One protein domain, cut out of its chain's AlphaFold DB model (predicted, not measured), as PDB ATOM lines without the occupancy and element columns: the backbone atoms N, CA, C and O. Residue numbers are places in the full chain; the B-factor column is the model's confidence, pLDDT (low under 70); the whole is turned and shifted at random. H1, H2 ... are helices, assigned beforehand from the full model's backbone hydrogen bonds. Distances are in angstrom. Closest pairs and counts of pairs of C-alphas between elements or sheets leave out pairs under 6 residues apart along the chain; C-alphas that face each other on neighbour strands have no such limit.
ATOM      1  N   GLY A   7     -41.128 -27.212  29.499       87.00
ATOM      2  CA  GLY A   7     -39.917 -26.779  28.795       87.00
ATOM      3  C   GLY A   7     -38.729 -27.740  28.938       87.00
ATOM      4  O   GLY A   7     -38.849 -28.946  28.721       87.00
ATOM      5  N   LEU A   8     -37.577 -27.193  29.332       88.56
ATOM      6  CA  LEU A   8     -36.329 -27.938  29.504       88.56
ATOM      7  C   LEU A   8     -36.395 -29.005  30.610       88.56
ATOM      8  O   LEU A   8     -35.778 -30.057  30.471       88.56
ATOM      9  N   GLU A   9     -37.118 -28.752  31.702       87.94
ATOM     10  CA  GLU A   9     -37.203 -29.697  32.825       87.94
ATOM     11  C   GLU A   9     -37.984 -30.953  32.431       87.94
ATOM     12  O   GLU A   9     -37.529 -32.062  32.700       87.94
ATOM     13  N   GLY A  10     -39.077 -30.798  31.676       88.12
ATOM     14  CA  GLY A  10     -39.796 -31.941  31.105       88.12
ATOM     15  C   GLY A  10     -38.909 -32.783  30.181       88.12
ATOM     16  O   GLY A  10     -38.931 -34.012  30.245       88.12
ATOM     17  N   LEU A  11     -38.063 -32.129  29.375       88.06
ATOM     18  CA  LEU A  11     -37.125 -32.817  28.486       88.06
ATOM     19  C   LEU A  11     -36.032 -33.576  29.257       88.06
ATOM     20  O   LEU A  11     -35.669 -34.684  28.871       88.06
ATOM     21  N   LYS A  12     -35.531 -33.019  30.366       90.19
ATOM     22  CA  LYS A  12     -34.575 -33.714  31.242       90.19
ATOM     23  C   LYS A  12     -35.194 -34.949  31.882       90.19
ATOM     24  O   LYS A  12     -34.570 -36.006  31.865       90.19
ATOM     25  N   THR A  13     -36.408 -34.828  32.422       90.00
ATOM     26  CA  THR A  13     -37.129 -35.965  33.008       90.00
ATOM     27  C   THR A  13     -37.365 -37.049  31.964       90.00
ATOM     28  O   THR A  13     -37.111 -38.216  32.241       90.00
ATOM     29  N   PHE A  14     -37.770 -36.666  30.751       89.44
ATOM     30  CA  PHE A  14     -37.931 -37.597  29.642       89.44
ATOM     31  C   PHE A  14     -36.626 -38.338  29.335       89.44
ATOM     32  O   PHE A  14     -36.614 -39.560  29.445       89.44
ATOM     33  N   CYS A  15     -35.523 -37.628  29.051       90.38
ATOM     34  CA  CYS A  15     -34.222 -38.257  28.784       90.38
ATOM     35  C   CYS A  15     -33.780 -39.192  29.917       90.38
ATOM     36  O   CYS A  15     -33.290 -40.283  29.641       90.38
ATOM     37  N   GLY A  16     -34.002 -38.795  31.176       91.88
ATOM     38  CA  GLY A  16     -33.699 -39.624  32.340       91.88
ATOM     39  C   GLY A  16     -34.505 -40.926  32.388       91.88
ATOM     40  O   GLY A  16     -33.944 -41.967  32.716       91.88
ATOM     41  N   ILE A  17     -35.789 -40.895  32.015       93.38
ATOM     42  CA  ILE A  17     -36.655 -42.088  31.978       93.38
ATOM     43  C   ILE A  17     -36.210 -43.066  30.885       93.38
ATOM     44  O   ILE A  17     -36.223 -44.274  31.103       93.38
ATOM     45  N   ILE A  18     -35.816 -42.557  29.715       95.56
ATOM     46  CA  ILE A  18     -35.462 -43.394  28.556       95.56
ATOM     47  C   ILE A  18     -33.961 -43.694  28.436       95.56
ATOM     48  O   ILE A  18     -33.528 -44.251  27.431       95.56
ATOM     49  N   GLY A  19     -33.158 -43.330  29.441       91.00
ATOM     50  CA  GLY A  19     -31.720 -43.609  29.464       91.00
ATOM     51  C   GLY A  19     -30.914 -42.859  28.398       91.00
ATOM     52  O   GLY A  19     -29.853 -43.328  27.988       91.00
ATOM     53  N   LEU A  20     -31.405 -41.710  27.929       91.19
ATOM     54  CA  LEU A  20     -30.656 -40.842  27.025       91.19
ATOM     55  C   LEU A  20     -29.740 -39.898  27.800       91.19
ATOM     56  O   LEU A  20     -30.004 -39.520  28.943       91.19
ATOM     57  N   ASN A  21     -28.687 -39.447  27.123       88.56
ATOM     58  CA  ASN A  21     -27.857 -38.361  27.624       88.56
ATOM     59  C   ASN A  21     -28.704 -37.107  27.911       88.56
ATOM     60  O   ASN A  21     -29.710 -36.860  27.228       88.56
ATOM     61  N   PRO A  22     -28.305 -36.300  28.911       84.06
ATOM     62  CA  PRO A  22     -29.026 -35.089  29.253       84.06
ATOM     63  C   PRO A  22     -29.122 -34.152  28.038       84.06
ATOM     64  O   PRO A  22     -28.186 -34.073  27.236       84.06
ATOM     65  N   PRO A  23     -30.252 -33.440  27.891       87.25
ATOM     66  CA  PRO A  23     -30.464 -32.527  26.778       87.25
ATOM     67  C   PRO A  23     -29.515 -31.322  26.847       87.25
ATOM     68  O   PRO A  23     -28.701 -31.181  27.761       87.25
ATOM     69  N   VAL A  24     -29.641 -30.429  25.861       89.69
ATOM     70  CA  VAL A  24     -28.849 -29.195  25.760       89.69
ATOM     71  C   VAL A  24     -28.777 -28.425  27.084       89.69
ATOM     72  O   VAL A  24     -29.709 -28.426  27.893       89.69
ATOM     73  N   SER A  25     -27.663 -27.720  27.298       90.38
ATOM     74  CA  SER A  25     -27.485 -26.900  28.497       90.38
ATOM     75  C   SER A  25     -28.568 -25.820  28.604       90.38
ATOM     76  O   SER A  25     -29.093 -25.336  27.599       90.38
ATOM     77  N   LYS A  26     -28.873 -25.390  29.835       88.75
ATOM     78  CA  LYS A  26     -29.900 -24.365  30.092       88.75
ATOM     79  C   LYS A  26     -29.662 -23.080  29.291       88.75
ATOM     80  O   LYS A  26     -30.586 -22.564  28.676       88.75
ATOM     81  N   ASN A  27     -28.410 -22.630  29.222       91.00
ATOM     82  CA  ASN A  27     -28.020 -21.447  28.457       91.00
ATOM     83  C   ASN A  27     -28.298 -21.618  26.949       91.00
ATOM     84  O   ASN A  27     -28.826 -20.720  26.299       91.00
ATOM     85  N   ALA A  28     -27.992 -22.791  26.383       91.25
ATOM     86  CA  ALA A  28     -28.302 -23.071  24.983       91.25
ATOM     87  C   ALA A  28     -29.819 -23.085  24.731       91.25
ATOM     88  O   ALA A  28     -30.283 -22.474  23.770       91.25
ATOM     89  N   TYR A  29     -30.596 -23.707  25.620       92.31
ATOM     90  CA  TYR A  29     -32.057 -23.729  25.536       92.31
ATOM     91  C   TYR A  29     -32.669 -22.318  25.569       92.31
ATOM     92  O   TYR A  29     -33.506 -21.980  24.730       92.31
ATOM     93  N   GLU A  30     -32.220 -21.463  26.489       90.88
ATOM     94  CA  GLU A  30     -32.687 -20.074  26.602       90.88
ATOM     95  C   GLU A  30     -32.324 -19.240  25.363       90.88
ATOM     96  O   GLU A  30     -33.153 -18.479  24.854       90.88
ATOM     97  N   LYS A  31     -31.125 -19.428  24.800       94.12
ATOM     98  CA  LYS A  31     -30.719 -18.788  23.536       94.12
ATOM     99  C   LYS A  31     -31.602 -19.202  22.358       94.12
ATOM    100  O   LYS A  31     -31.952 -18.369  21.526       94.12
ATOM    101  N   ILE A  32     -31.983 -20.475  22.288       92.31
ATOM    102  CA  ILE A  32     -32.893 -20.974  21.251       92.31
ATOM    103  C   ILE A  32     -34.275 -20.335  21.425       92.31
ATOM    104  O   ILE A  32     -34.819 -19.783  20.470       92.31
ATOM    105  N   CYS A  33     -34.812 -20.327  22.647       91.25
ATOM    106  CA  CYS A  33     -36.126 -19.749  22.936       91.25
ATOM    107  C   CYS A  33     -36.189 -18.248  22.626       91.25
ATOM    108  O   CYS A  33     -37.152 -17.784  22.015       91.25
ATOM    109  N   THR A  34     -35.164 -17.484  23.008       93.50
ATOM    110  CA  THR A  34     -35.104 -16.041  22.727       93.50
ATOM    111  C   THR A  34     -35.050 -15.766  21.229       93.50
ATOM    112  O   THR A  34     -35.764 -14.889  20.745       93.50
ATOM    113  N   ARG A  35     -34.276 -16.552  20.473       95.06
ATOM    114  CA  ARG A  35     -34.183 -16.402  19.019       95.06
ATOM    115  C   ARG A  35     -35.485 -16.759  18.311       95.06
ATOM    116  O   ARG A  35     -35.913 -16.003  17.446       95.06
ATOM    117  N   ILE A  36     -36.141 -17.850  18.711       93.25
ATOM    118  CA  ILE A  36     -37.469 -18.215  18.194       93.25
ATOM    119  C   ILE A  36     -38.463 -17.092  18.491       93.25
ATOM    120  O   ILE A  36     -39.119 -16.612  17.577       93.25
ATOM    121  N   SER A  37     -38.517 -16.602  19.733       92.81
ATOM    122  CA  SER A  37     -39.422 -15.512  20.111       92.81
ATOM    123  C   SER A  37     -39.182 -14.239  19.293       92.81
ATOM    124  O   SER A  37     -40.139 -13.610  18.842       92.81
ATOM    125  N   ALA A  38     -37.920 -13.868  19.063       94.56
ATOM    126  CA  ALA A  38     -37.568 -12.703  18.256       94.56
ATOM    127  C   ALA A  38     -38.024 -12.854  16.797       94.56
ATOM    128  O   ALA A  38     -38.655 -11.948  16.252       94.56
ATOM    129  N   VAL A  39     -37.761 -14.012  16.184       95.62
ATOM    130  CA  VAL A  39     -38.179 -14.299  14.805       95.62
ATOM    131  C   VAL A  39     -39.701 -14.338  14.697       95.62
ATOM    132  O   VAL A  39     -40.252 -13.709  13.803       95.62
ATOM    133  N   SER A  40     -40.396 -14.997  15.627       92.31
ATOM    134  CA  SER A  40     -41.862 -15.052  15.640       92.31
ATOM    135  C   SER A  40     -42.493 -13.663  15.745       92.31
ATOM    136  O   SER A  40     -43.466 -13.391  15.052       92.31
ATOM    137  N   LYS A  41     -41.926 -12.763  16.560       92.94
ATOM    138  CA  LYS A  41     -42.390 -11.369  16.645       92.94
ATOM    139  C   LYS A  41     -42.171 -10.619  15.334       92.94
ATOM    140  O   LYS A  41     -43.094  -9.971  14.856       92.94
ATOM    141  N   SER A  42     -40.981 -10.737  14.742       91.50
ATOM    142  CA  SER A  42     -40.684 -10.116  13.447       91.50
ATOM    143  C   SER A  42     -41.645 -10.610  12.366       91.50
ATOM    144  O   SER A  42     -42.259  -9.802  11.674       91.50
ATOM    145  N   LEU A  43     -41.844 -11.926  12.284       92.50
ATOM    146  CA  LEU A  43     -42.743 -12.552  11.320       92.50
ATOM    147  C   LEU A  43     -44.192 -12.101  11.523       92.50
ATOM    148  O   LEU A  43     -44.867 -11.793  10.550       92.50
ATOM    149  N   ALA A  44     -44.662 -12.005  12.769       86.31
ATOM    150  CA  ALA A  44     -45.993 -11.481  13.059       86.31
ATOM    151  C   ALA A  44     -46.141 -10.031  12.570       86.31
ATOM    152  O   ALA A  44     -47.119  -9.709  11.901       86.31
ATOM    153  N   THR A  45     -45.152  -9.167  12.831       90.25
ATOM    154  CA  THR A  45     -45.200  -7.774  12.355       90.25
ATOM    155  C   THR A  45     -45.164  -7.669  10.833       90.25
ATOM    156  O   THR A  45     -45.873  -6.847  10.262       90.25
ATOM    157  N   GLU A  46     -44.368  -8.498  10.162       89.62
ATOM    158  CA  GLU A  46     -44.276  -8.523   8.701       89.62
ATOM    159  C   GLU A  46     -45.561  -9.072   8.072       89.62
ATOM    160  O   GLU A  46     -46.092  -8.480   7.135       89.62
ATOM    161  N   SER A  47     -46.116 -10.139   8.648       89.12
ATOM    162  CA  SER A  47     -47.382 -10.730   8.220       89.12
ATOM    163  C   SER A  47     -48.541  -9.745   8.359       89.12
ATOM    164  O   SER A  47     -49.334  -9.619   7.431       89.12
ATOM    165  N   MET A  48     -48.636  -9.024   9.481       85.44
ATOM    166  CA  MET A  48     -49.684  -8.013   9.669       85.44
ATOM    167  C   MET A  48     -49.521  -6.838   8.703       85.44
ATOM    168  O   MET A  48     -50.508  -6.380   8.136       85.44
ATOM    169  N   LYS A  49     -48.287  -6.372   8.464       84.31
ATOM    170  CA  LYS A  49     -48.019  -5.322   7.467       84.31
ATOM    171  C   LYS A  49     -48.439  -5.759   6.068       84.31
ATOM    172  O   LYS A  49     -49.070  -4.982   5.362       84.31
ATOM    173  N   LYS A  50     -48.110  -6.992   5.680       83.12
ATOM    174  CA  LYS A  50     -48.504  -7.543   4.383       83.12
ATOM    175  C   LYS A  50     -50.024  -7.635   4.253       83.12
ATOM    176  O   LYS A  50     -50.559  -7.155   3.266       83.12
ATOM    177  N   ALA A  51     -50.704  -8.162   5.270       78.94
ATOM    178  CA  ALA A  51     -52.163  -8.239   5.285       78.94
ATOM    179  C   ALA A  51     -52.822  -6.853   5.169       78.94
ATOM    180  O   ALA A  51     -53.794  -6.699   4.441       78.94
ATOM    181  N   ALA A  52     -52.267  -5.832   5.832       74.44
ATOM    182  CA  ALA A  52     -52.764  -4.464   5.712       74.44
ATOM    183  C   ALA A  52     -52.598  -3.902   4.287       74.44
ATOM    184  O   ALA A  52     -53.506  -3.253   3.779       74.44
ATOM    185  N   VAL A  53     -51.461  -4.160   3.633       75.50
ATOM    186  CA  VAL A  53     -51.222  -3.725   2.246       75.50
ATOM    187  C   VAL A  53     -52.160  -4.435   1.272       75.50
ATOM    188  O   VAL A  53     -52.773  -3.766   0.442       75.50
ATOM    189  N   ASP A  54     -52.308  -5.757   1.398       73.31
ATOM    190  CA  ASP A  54     -53.204  -6.546   0.547       73.31
ATOM    191  C   ASP A  54     -54.658  -6.030   0.660       73.31
ATOM    192  O   ASP A  54     -55.332  -5.847  -0.356       73.31
ATOM    193  N   GLU A  55     -55.112  -5.665   1.865       64.75
ATOM    194  CA  GLU A  55     -56.463  -5.129   2.083       64.75
ATOM    195  C   GLU A  55     -56.649  -3.717   1.495       64.75
ATOM    196  O   GLU A  55     -57.651  -3.468   0.827       64.75
ATOM    197  N   VAL A  56     -55.673  -2.805   1.643       64.75
ATOM    198  CA  VAL A  56     -55.721  -1.469   1.000       64.75
ATOM    199  C   VAL A  56     -55.834  -1.598  -0.518       64.75
ATOM    200  O   VAL A  56     -56.602  -0.866  -1.141       64.75
ATOM    201  N   THR A  57     -55.100  -2.538  -1.119       64.12
ATOM    202  CA  THR A  57     -55.150  -2.750  -2.572       64.12
ATOM    203  C   THR A  57     -56.448  -3.396  -3.047       64.12
ATOM    204  O   THR A  57     -56.855  -3.152  -4.176       64.12
ATOM    205  N   SER A  58     -57.111  -4.193  -2.205       61.72
ATOM    206  CA  SER A  58     -58.392  -4.819  -2.546       61.72
ATOM    207  C   SER A  58     -59.601  -3.916  -2.276       61.72
ATOM    208  O   SER A  58     -60.659  -4.148  -2.860       61.72
ATOM    209  N   ALA A  59     -59.479  -2.933  -1.379       60.00
ATOM    210  CA  ALA A  59     -60.582  -2.075  -0.947       60.00
ATOM    211  C   ALA A  59     -60.620  -0.694  -1.634       60.00
ATOM    212  O   ALA A  59     -61.607   0.023  -1.452       60.00
ATOM    213  N   ASP A  60     -59.575  -0.301  -2.381       57.16
ATOM    214  CA  ASP A  60     -59.427   1.030  -3.016       57.16
ATOM    215  C   ASP A  60     -59.732   2.202  -2.043       57.16
ATOM    216  O   ASP A  60     -60.221   3.270  -2.420       57.16
TER     217      ASP A  60
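AT A GLANCE: This is residues 7 to 60 of the 89 residues of an uncharacterized protein of Araneus ventricosus (UniProt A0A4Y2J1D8). One long helix, H2, makes most of the length, and at its first end the short helix H1 and a loop, residues 18 to 25, form a small foot. H1 runs away from that end, the loop returns to it, and residues 34 to 60 stick out as a free arm. The printed part has 54 residues, with two named helices, H1 then H2, and no named strand: all helix. It is extended, with a radius of gyration of the C-alphas of 19.4 A and spans of 62 by 20 by 12 A.

HOW THE PARTS SIT: H1, residues 7 to 17, and H2, residues 26 to 59, are close but not clearly touching; their closest C-alphas, of Leu 8 and Tyr 29, are 7.2 A apart. They run opposite ways at a steep tilt of 49 degrees. In both, every O i to N i+4 pair is within hydrogen-bond range.

IN THESE COORDINATES: H1 begins at C-alpha 7 (-39.917, -26.779, 28.795) and measures 16.0 A. H2 measures 49.0 A and ends at C-alpha 59 (-60.582, -2.075, -0.947).

THE WHOLE: The C-alphas farthest apart, of Gly 19 and Asp 60, are 61.8 A apart. The printed part has no cut, and the link is short. Residues 55 to 60 have pLDDT under 70.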